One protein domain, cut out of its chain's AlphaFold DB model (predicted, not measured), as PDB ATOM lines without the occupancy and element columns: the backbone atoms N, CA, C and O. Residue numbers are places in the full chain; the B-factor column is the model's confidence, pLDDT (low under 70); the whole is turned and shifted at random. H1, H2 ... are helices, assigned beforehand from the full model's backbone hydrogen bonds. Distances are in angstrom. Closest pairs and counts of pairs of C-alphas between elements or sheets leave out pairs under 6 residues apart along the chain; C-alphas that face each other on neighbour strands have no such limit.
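This is residues 4 to 74 of the 192 residues of an uncharacterized protein of Bacteroidetes bacterium ADurb.BinA104 (UniProt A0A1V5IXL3). Two longer helices, H3 and H4, cross steeply in the middle; H2 packs at one end of the pair, on the first residues of both, and H5 packs on the last residues of H3 at the other end. The short H1 lies near H3 and H4 without clearly touching either. The printed part has 71 residues with five named helices, H1 to H5 in order, and no named strand: the class is all helix. It is compact, with a radius of gyration of the C-alphas of 11.7 A and spans of 33 by 25 by 17 A.

Find C-alpha 4 at (44.646, -38.744, 28.965); there H1 begins, residues 4 to 9. Next comes H2, residues 15 to 23, 12.4 A long. H3, residues 29 to 41, starts from C-alpha 29 at (30.756, -36.089, 26.040) and runs 17.3 A. H4, residues 50 to 62, runs 18.4 A. H5, residues 65 to 73, ends at C-alpha 73 at (43.250, -44.179, 44.372).

Begin at the hub, H3. It touches H4 at a steep tilt of 62 degrees, the same way; the closest C-alphas, of Tyr 37 and Ala 56, are 6.4 A apart. With residues 39 to 41 alone H3 touches H5, about perpendicular at 74 degrees; the closest C-alphas, of Tyr 40 and Ala 72, are 4.7 A apart. H2 and H3 touch only at the corner, their closest C-alphas, of Leu 21 and Phe 29, 6.5 A apart. H4 touches H2 with residues 50 to 54 alone, closest at the C-alphas of Ile 22 and Pro 50, 6.7 A. H1 and H4 are close but not clearly touching, closest at the C-alphas of Arg 7 and Met 61, 5.8 A. H2 and H5 are apart. In H1, H2, H3, H4 and H5 every O i to N i+4 pair is within hydrogen-bond range.

The two C-alphas farthest apart, of Ala 16 and Arg 74, are 34.8 A apart. The printed part has no cut and no long link; no printed residue is under 70 in pLDDT.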
ATOM      1  N   GLU A   4      43.691 -39.119  30.001       95.31
ATOM      2  CA  GLU A   4      44.646 -38.744  28.965       95.31
ATOM      3  C   GLU A   4      43.987 -38.737  27.577       95.31
ATOM      4  O   GLU A   4      44.130 -37.759  26.841       95.31
ATOM      5  N   GLU A   5      43.200 -39.768  27.252       95.88
ATOM      6  CA  GLU A   5      42.382 -39.815  26.029       95.88
ATOM      7  C   GLU A   5      41.386 -38.656  25.978       95.88
ATOM      8  O   GLU A   5      41.318 -37.958  24.969       95.88
ATOM      9  N   TYR A   6      40.670 -38.404  27.078       95.94
ATOM     10  CA  TYR A   6      39.707 -37.306  27.179       95.94
ATOM     11  C   TYR A   6      40.370 -35.948  26.931       95.94
ATOM     12  O   TYR A   6      39.880 -35.136  26.145       95.94
ATOM     13  N   ARG A   7      41.530 -35.706  27.558       95.88
ATOM     14  CA  ARG A   7      42.298 -34.470  27.360       95.88
ATOM     15  C   ARG A   7      42.791 -34.309  25.935       95.88
ATOM     16  O   ARG A   7      42.796 -33.189  25.440       95.88
ATOM     17  N   SER A   8      43.204 -35.401  25.300       95.88
ATOM     18  CA  SER A   8      43.642 -35.398  23.905       95.88
ATOM     19  C   SER A   8      42.476 -35.105  22.955       95.88
ATOM     20  O   SER A   8      42.571 -34.214  22.115       95.88
ATOM     21  N   GLN A   9      41.341 -35.785  23.141       95.19
ATOM     22  CA  GLN A   9      40.152 -35.637  22.302       95.19
ATOM     23  C   GLN A   9      39.573 -34.221  22.340       95.19
ATOM     24  O   GLN A   9      39.142 -33.701  21.312       95.19
ATOM     25  N   TYR A  10      39.559 -33.600  23.517       94.50
ATOM     26  CA  TYR A  10      39.008 -32.262  23.716       94.50
ATOM     27  C   TYR A  10      40.101 -31.187  23.846       94.50
ATOM     28  O   TYR A  10      39.857 -30.098  24.372       94.50
ATOM     29  N   ALA A  11      41.318 -31.461  23.368       94.12
ATOM     30  CA  ALA A  11      42.396 -30.479  23.347       94.12
ATOM     31  C   ALA A  11      42.064 -29.325  22.385       94.12
ATOM     32  O   ALA A  11      41.696 -29.536  21.234       94.12
ATOM     33  N   GLY A  12      42.224 -28.081  22.847       91.44
ATOM     34  CA  GLY A  12      42.130 -26.891  21.991       91.44
ATOM     35  C   GLY A  12      40.719 -26.473  21.559       91.44
ATOM     36  O   GLY A  12      40.590 -25.501  20.818       91.44
ATOM     37  N   ILE A  13      39.661 -27.142  22.028       94.50
ATOM     38  CA  ILE A  13      38.283 -26.732  21.728       94.50
ATOM     39  C   ILE A  13      37.909 -25.427  22.446       94.50
ATOM     40  O   ILE A  13      38.311 -25.168  23.584       94.50
ATOM     41  N   SER A  14      37.112 -24.595  21.780       95.38
ATOM     42  CA  SER A  14      36.608 -23.335  22.334       95.38
ATOM     43  C   SER A  14      35.458 -23.557  23.324       95.38
ATOM     44  O   SER A  14      34.740 -24.556  23.269       95.38
ATOM     45  N   SER A  15      35.211 -22.576  24.197       93.25
ATOM     46  CA  SER A  15      34.086 -22.620  25.141       93.25
ATOM     47  C   SER A  15      32.722 -22.739  24.449       93.25
ATOM     48  O   SER A  15      31.836 -23.417  24.964       93.25
ATOM     49  N   ALA A  16      32.552 -22.134  23.268       95.25
ATOM     50  CA  ALA A  16      31.330 -22.244  22.474       95.25
ATOM     51  C   ALA A  16      31.097 -23.680  21.975       95.25
ATOM     52  O   ALA A  16      29.984 -24.191  22.078       95.25
ATOM     53  N   GLN A  17      32.154 -24.355  21.507       95.62
ATOM     54  CA  GLN A  17      32.075 -25.755  21.080       95.62
ATOM     55  C   GLN A  17      31.734 -26.679  22.252       95.62
ATOM     56  O   GLN A  17      30.854 -27.525  22.117       95.62
ATOM     57  N   VAL A  18      32.353 -26.474  23.422       95.12
ATOM     58  CA  VAL A  18      32.025 -27.245  24.634       95.12
ATOM     59  C   VAL A  18      30.558 -27.058  25.015       95.12
ATOM     60  O   VAL A  18      29.874 -28.030  25.308       95.12
ATOM     61  N   ARG A  19      30.036 -25.826  24.975       95.19
ATOM     62  CA  ARG A  19      28.614 -25.568  25.257       95.19
ATOM     63  C   ARG A  19      27.686 -26.257  24.257       95.19
ATOM     64  O   ARG A  19      26.642 -26.755  24.668       95.19
ATOM     65  N   GLY A  20      28.082 -26.343  22.987       95.00
ATOM     66  CA  GLY A  20      27.383 -27.149  21.983       95.00
ATOM     67  C   GLY A  20      27.348 -28.636  22.349       95.00
ATOM     68  O   GLY A  20      26.275 -29.235  22.353       95.00
ATOM     69  N   LEU A  21      28.491 -29.206  22.749       94.94
ATOM     70  CA  LEU A  21      28.582 -30.596  23.220       94.94
ATOM     71  C   LEU A  21      27.750 -30.840  24.484       94.94
ATOM     72  O   LEU A  21      27.126 -31.887  24.615       94.94
ATOM     73  N   ILE A  22      27.708 -29.875  25.406       93.81
ATOM     74  CA  ILE A  22      26.873 -29.957  26.608       93.81
ATOM     75  C   ILE A  22      25.393 -29.960  26.229       93.81
ATOM     76  O   ILE A  22      24.632 -30.690  26.855       93.81
ATOM     77  N   ALA A  23      24.957 -29.156  25.258       92.50
ATOM     78  CA  ALA A  23      23.551 -29.079  24.860       92.50
ATOM     79  C   ALA A  23      23.061 -30.356  24.158       92.50
ATOM     80  O   ALA A  23      21.921 -30.768  24.363       92.50
ATOM     81  N   ASP A  24      23.927 -30.992  23.374       90.88
ATOM     82  CA  ASP A  24      23.624 -32.239  22.682       90.88
ATOM     83  C   ASP A  24      23.745 -33.449  23.628       90.88
ATOM     84  O   ASP A  24      24.827 -33.832  24.065       90.88
ATOM     85  N   THR A  25      22.611 -34.067  23.962       83.12
ATOM     86  CA  THR A  25      22.556 -35.232  24.859       83.12
ATOM     87  C   THR A  25      22.834 -36.563  24.166       83.12
ATOM     88  O   THR A  25      22.920 -37.578  24.854       83.12
ATOM     89  N   ALA A  26      22.919 -36.589  22.833       83.19
ATOM     90  CA  ALA A  26      23.140 -37.818  22.075       83.19
ATOM     91  C   ALA A  26      24.628 -38.193  21.970       83.19
ATOM     92  O   ALA A  26      24.956 -39.336  21.648       83.19
ATOM     93  N   ASN A  27      25.533 -37.250  22.242       87.56
ATOM     94  CA  ASN A  27      26.970 -37.493  22.187       87.56
ATOM     95  C   ASN A  27      27.521 -38.161  23.465       87.56
ATOM     96  O   ASN A  27      26.913 -38.154  24.538       87.56
ATOM     97  N   ALA A  28      28.730 -38.716  23.354       93.12
ATOM     98  CA  ALA A  28      29.423 -39.371  24.464       93.12
ATOM     99  C   ALA A  28      30.018 -38.390  25.496       93.12
ATOM    100  O   ALA A  28      30.382 -38.812  26.592       93.12
ATOM    101  N   PHE A  29      30.080 -37.082  25.196       94.50
ATOM    102  CA  PHE A  29      30.756 -36.089  26.040       94.50
ATOM    103  C   PHE A  29      30.202 -36.081  27.463       94.50
ATOM    104  O   PHE A  29      30.980 -36.092  28.419       94.50
ATOM    105  N   ARG A  30      28.873 -36.096  27.627       93.25
ATOM    106  CA  ARG A  30      28.256 -36.114  28.962       93.25
ATOM    107  C   ARG A  30      28.583 -37.398  29.725       93.25
ATOM    108  O   ARG A  30      28.952 -37.324  30.892       93.25
ATOM    109  N   ALA A  31      28.501 -38.555  29.074       93.81
ATOM    110  CA  ALA A  31      28.795 -39.833  29.717       93.81
ATOM    111  C   ALA A  31      30.266 -39.923  30.165       93.81
ATOM    112  O   ALA A  31      30.541 -40.274  31.313       93.81
ATOM    113  N   ASP A  32      31.204 -39.533  29.295       95.31
ATOM    114  CA  ASP A  32      32.638 -39.552  29.600       95.31
ATOM    115  C   ASP A  32      33.002 -38.538  30.694       95.31
ATOM    116  O   ASP A  32      33.728 -38.864  31.637       95.31
ATOM    117  N   THR A  33      32.461 -37.318  30.605       95.94
ATOM    118  CA  THR A  33      32.689 -36.254  31.596       95.94
ATOM    119  C   THR A  33      32.156 -36.665  32.964       95.94
ATOM    120  O   THR A  33      32.860 -36.501  33.959       95.94
ATOM    121  N   GLU A  34      30.948 -37.234  33.029       95.56
ATOM    122  CA  GLU A  34      30.357 -37.718  34.278       95.56
ATOM    123  C   GLU A  34      31.215 -38.825  34.902       95.56
ATOM    124  O   GLU A  34      31.639 -38.699  36.052       95.56
ATOM    125  N   ALA A  35      31.538 -39.870  34.136       95.50
ATOM    126  CA  ALA A  35      32.299 -41.013  34.637       95.50
ATOM    127  C   ALA A  35      33.691 -40.609  35.154       95.50
ATOM    128  O   ALA A  35      34.129 -41.065  36.216       95.50
ATOM    129  N   LEU A  36      34.393 -39.733  34.428       96.56
ATOM    130  CA  LEU A  36      35.701 -39.235  34.849       96.56
ATOM    131  C   LEU A  36      35.586 -38.311  36.065       96.56
ATOM    132  O   LEU A  36      36.392 -38.425  36.991       96.56
ATOM    133  N   TYR A  37      34.590 -37.425  36.092       95.44
ATOM    134  CA  TYR A  37      34.387 -36.515  37.213       95.44
ATOM    135  C   TYR A  37      34.115 -37.284  38.509       95.44
ATOM    136  O   TYR A  37      34.808 -37.067  39.508       95.44
ATOM    137  N   GLU A  38      33.198 -38.253  38.487       93.56
ATOM    138  CA  GLU A  38      32.893 -39.074  39.662       93.56
ATOM    139  C   GLU A  38      34.104 -39.898  40.119       93.56
ATOM    140  O   GLU A  38      34.387 -39.975  41.317       93.56
ATOM    141  N   LYS A  39      34.877 -40.453  39.179       93.25
ATOM    142  CA  LYS A  39      36.085 -41.229  39.493       93.25
ATOM    143  C   LYS A  39      37.157 -40.389  40.185       93.25
ATOM    144  O   LYS A  39      37.694 -40.806  41.214       93.25
ATOM    145  N   TYR A  40      37.504 -39.241  39.608       93.88
ATOM    146  CA  TYR A  40      38.634 -38.442  40.082       93.88
ATOM    147  C   TYR A  40      38.263 -37.531  41.242       93.88
ATOM    148  O   TYR A  40      39.057 -37.392  42.169       93.88
ATOM    149  N   PHE A  41      37.069 -36.937  41.234       91.19
ATOM    150  CA  PHE A  41      36.649 -35.988  42.263       91.19
ATOM    151  C   PHE A  41      35.846 -36.640  43.392       91.19
ATOM    152  O   PHE A  41      35.728 -36.018  44.449       91.19
ATOM    153  N   LYS A  42      35.386 -37.894  43.224       88.94
ATOM    154  CA  LYS A  42      34.559 -38.638  44.196       88.94
ATOM    155  C   LYS A  42      33.306 -37.857  44.611       88.94
ATOM    156  O   LYS A  42      32.901 -37.870  45.771       88.94
ATOM    157  N   ALA A  43      32.725 -37.134  43.660       88.31
ATOM    158  CA  ALA A  43      31.540 -36.310  43.837       88.31
ATOM    159  C   ALA A  43      30.613 -36.504  42.637       88.31
ATOM    160  O   ALA A  43      31.091 -36.650  41.514       88.31
ATOM    161  N   LYS A  44      29.300 -36.488  42.879       91.00
ATOM    162  CA  LYS A  44      28.297 -36.583  41.815       91.00
ATOM    163  C   LYS A  44      28.157 -35.251  41.093       91.00
ATOM    164  O   LYS A  44      28.113 -34.200  41.736       91.00
ATOM    165  N   LEU A  45      28.038 -35.303  39.771       92.88
ATOM    166  CA  LEU A  45      27.819 -34.117  38.953       92.88
ATOM    167  C   LEU A  45      26.330 -33.739  38.913       92.88
ATOM    168  O   LEU A  45      25.461 -34.595  38.745       92.88
ATOM    169  N   ASN A  46      26.018 -32.445  39.020       93.12
ATOM    170  CA  ASN A  46      24.650 -31.967  38.833       93.12
ATOM    171  C   ASN A  46      24.292 -31.928  37.338       93.12
ATOM    172  O   ASN A  46      24.653 -30.995  36.621       93.12
ATOM    173  N   LYS A  47      23.532 -32.928  36.885       91.38
ATOM    174  CA  LYS A  47      23.193 -33.128  35.467       91.38
ATOM    175  C   LYS A  47      22.288 -32.045  34.871       91.38
ATOM    176  O   LYS A  47      22.287 -31.875  33.654       91.38
ATOM    177  N   ASN A  48      21.556 -31.309  35.710       91.88
ATOM    178  CA  ASN A  48      20.586 -30.291  35.288       91.88
ATOM    179  C   ASN A  48      21.202 -28.891  35.144       91.88
ATOM    180  O   ASN A  48      20.499 -27.939  34.823       91.88
ATOM    181  N   CYS A  49      22.500 -28.752  35.406       93.75
ATOM    182  CA  CYS A  49      23.207 -27.481  35.452       93.75
ATOM    183  C   CYS A  49      24.239 -27.434  34.310       93.75
ATOM    184  O   CYS A  49      25.287 -28.074  34.420       93.75
ATOM    185  N   PRO A  50      23.971 -26.711  33.202       92.62
ATOM    186  CA  PRO A  50      24.894 -26.621  32.069       92.62
ATOM    187  C   PRO A  50      26.269 -26.071  32.458       92.62
ATOM    188  O   PRO A  50      27.287 -26.568  31.982       92.62
ATOM    189  N   ASP A  51      26.311 -25.100  33.370       95.69
ATOM    190  CA  ASP A  51      27.571 -24.553  33.875       95.69
ATOM    191  C   ASP A  51      28.340 -25.579  34.715       95.69
ATOM    192  O   ASP A  51      29.553 -25.679  34.593       95.69
ATOM    193  N   CYS A  52      27.652 -26.443  35.468       95.94
ATOM    194  CA  CYS A  52      28.293 -27.512  36.232       95.94
ATOM    195  C   CYS A  52      28.984 -28.526  35.305       95.94
ATOM    196  O   CYS A  52      30.068 -29.011  35.624       95.94
ATOM    197  N   TRP A  53      28.400 -28.816  34.135       96.00
ATOM    198  CA  TRP A  53      29.065 -29.616  33.099       96.00
ATOM    199  C   TRP A  53      30.323 -28.932  32.560       96.00
ATOM    200  O   TRP A  53      31.349 -29.587  32.370       96.00
ATOM    201  N   PHE A  54      30.257 -27.622  32.328       96.44
ATOM    202  CA  PHE A  54      31.399 -26.848  31.853       96.44
ATOM    203  C   PHE A  54      32.519 -26.778  32.902       96.44
ATOM    204  O   PHE A  54      33.685 -26.995  32.571       96.44
ATOM    205  N   ASP A  55      32.176 -26.567  34.171       96.69
ATOM    206  CA  ASP A  55      33.120 -26.578  35.289       96.69
ATOM    207  C   ASP A  55      33.771 -27.953  35.464       96.69
ATOM    208  O   ASP A  55      34.986 -28.041  35.653       96.69
ATOM    209  N   ALA A  56      32.998 -29.038  35.338       96.69
ATOM    210  CA  ALA A  56      33.527 -30.399  35.368       96.69
ATOM    211  C   ALA A  56      34.525 -30.642  34.229       96.69
ATOM    212  O   ALA A  56      35.622 -31.150  34.471       96.69
ATOM    213  N   PHE A  57      34.188 -30.215  33.010       96.62
ATOM    214  CA  PHE A  57      35.101 -30.252  31.871       96.62
ATOM    215  C   PHE A  57      36.396 -29.482  32.160       96.62
ATOM    216  O   PHE A  57      37.490 -30.021  31.984       96.62
ATOM    217  N   LEU A  58      36.304 -28.248  32.663       96.38
ATOM    218  CA  LEU A  58      37.484 -27.447  32.990       96.38
ATOM    219  C   LEU A  58      38.340 -28.095  34.082       96.38
ATOM    220  O   LEU A  58      39.567 -28.105  33.958       96.38
ATOM    221  N   ALA A  59      37.715 -28.653  35.117       95.38
ATOM    222  CA  ALA A  59      38.405 -29.358  36.190       95.38
ATOM    223  C   ALA A  59      39.154 -30.592  35.660       95.38
ATOM    224  O   ALA A  59      40.309 -30.813  36.025       95.38
ATOM    225  N   LEU A  60      38.543 -31.356  34.749       95.94
ATOM    226  CA  LEU A  60      39.172 -32.513  34.108       95.94
ATOM    227  C   LEU A  60      40.307 -32.112  33.159       95.94
ATOM    228  O   LEU A  60      41.350 -32.766  33.154       95.94
ATOM    229  N   MET A  61      40.149 -31.029  32.396       96.19
ATOM    230  CA  MET A  61      41.149 -30.567  31.427       96.19
ATOM    231  C   MET A  61      42.357 -29.892  32.078       96.19
ATOM    232  O   MET A  61      43.493 -30.141  31.676       96.19
ATOM    233  N   ARG A  62      42.121 -29.028  33.072       94.44
ATOM    234  CA  ARG A  62      43.148 -28.155  33.670       94.44
ATOM    235  C   ARG A  62      43.634 -28.617  35.039       94.44
ATOM    236  O   ARG A  62      44.620 -28.078  35.533       94.44
ATOM    237  N   GLY A  63      42.953 -29.576  35.663       91.88
ATOM    238  CA  GLY A  63      43.343 -30.101  36.966       91.88
ATOM    239  C   GLY A  63      44.738 -30.728  36.953       91.88
ATOM    240  O   GLY A  63      45.217 -31.221  35.930       91.88
ATOM    241  N   ASP A  64      45.386 -30.751  38.112       93.31
ATOM    242  CA  ASP A  64      46.623 -31.507  38.281       93.31
ATOM    243  C   ASP A  64      46.319 -33.013  38.232       93.31
ATOM    244  O   ASP A  64      45.624 -33.561  39.092       93.31
ATOM    245  N   LEU A  65      46.858 -33.682  37.211       92.12
ATOM    246  CA  LEU A  65      46.648 -35.102  36.966       92.12
ATOM    247  C   LEU A  65      47.186 -35.972  38.108       92.12
ATOM    248  O   LEU A  65      46.553 -36.969  38.456       92.12
ATOM    249  N   ALA A  66      48.326 -35.604  38.700       91.75
ATOM    250  CA  ALA A  66      48.919 -36.365  39.795       91.75
ATOM    251  C   ALA A  66      48.026 -36.296  41.038       91.75
ATOM    252  O   ALA A  66      47.695 -37.322  41.635       91.75
ATOM    253  N   GLN A  67      47.556 -35.092  41.374       88.94
ATOM    254  CA  GLN A  67      46.644 -34.886  42.497       88.94
ATOM    255  C   GLN A  67      45.287 -35.568  42.271       88.94
ATOM    256  O   GLN A  67      44.742 -36.178  43.193       88.94
ATOM    257  N   MET A  68      44.748 -35.508  41.051       91.94
ATOM    258  CA  MET A  68      43.519 -36.214  40.688       91.94
ATOM    259  C   MET A  68      43.677 -37.731  40.841       91.94
ATOM    260  O   MET A  68      42.835 -38.362  41.475       91.94
ATOM    261  N   LYS A  69      44.757 -38.326  40.312       91.88
ATOM    262  CA  LYS A  69      45.034 -39.769  40.449       91.88
ATOM    263  C   LYS A  69      45.156 -40.180  41.914       91.88
ATOM    264  O   LYS A  69      44.458 -41.094  42.343       91.88
ATOM    265  N   LYS A  70      45.910 -39.415  42.707       89.69
ATOM    266  CA  LYS A  70      46.036 -39.632  44.154       89.69
ATOM    267  C   LYS A  70      44.682 -39.591  44.872       89.69
ATOM    268  O   LYS A  70      44.430 -40.393  45.766       89.69
ATOM    269  N   ARG A  71      43.787 -38.679  44.476       88.81
ATOM    270  CA  ARG A  71      42.414 -38.621  45.006       88.81
ATOM    271  C   ARG A  71      41.554 -39.799  44.541       88.81
ATOM    272  O   ARG A  71      40.670 -40.211  45.285       88.81
ATOM    273  N   ALA A  72      41.767 -40.316  43.335       90.88
ATOM    274  CA  ALA A  72      41.007 -41.446  42.805       90.88
ATOM    275  C   ALA A  72      41.381 -42.773  43.488       90.88
ATOM    276  O   ALA A  72      40.495 -43.583  43.757       90.88
ATOM    277  N   GLU A  73      42.671 -42.963  43.778       90.88
ATOM    278  CA  GLU A  73      43.250 -44.179  44.372       90.88
ATOM    279  C   GLU A  73      42.970 -44.335  45.870       90.88
ATOM    280  O   GLU A  73      43.104 -45.432  46.409       90.88
ATOM    281  N   ARG A  74      42.573 -43.255  46.549       91.75
ATOM    282  CA  ARG A  74      42.307 -43.280  47.988       91.75
ATOM    283  C   ARG A  74      41.176 -44.248  48.338       91.75
ATOM    284  O   ARG A  74      40.145 -44.303  47.657       91.75
TER     285      ARG A  74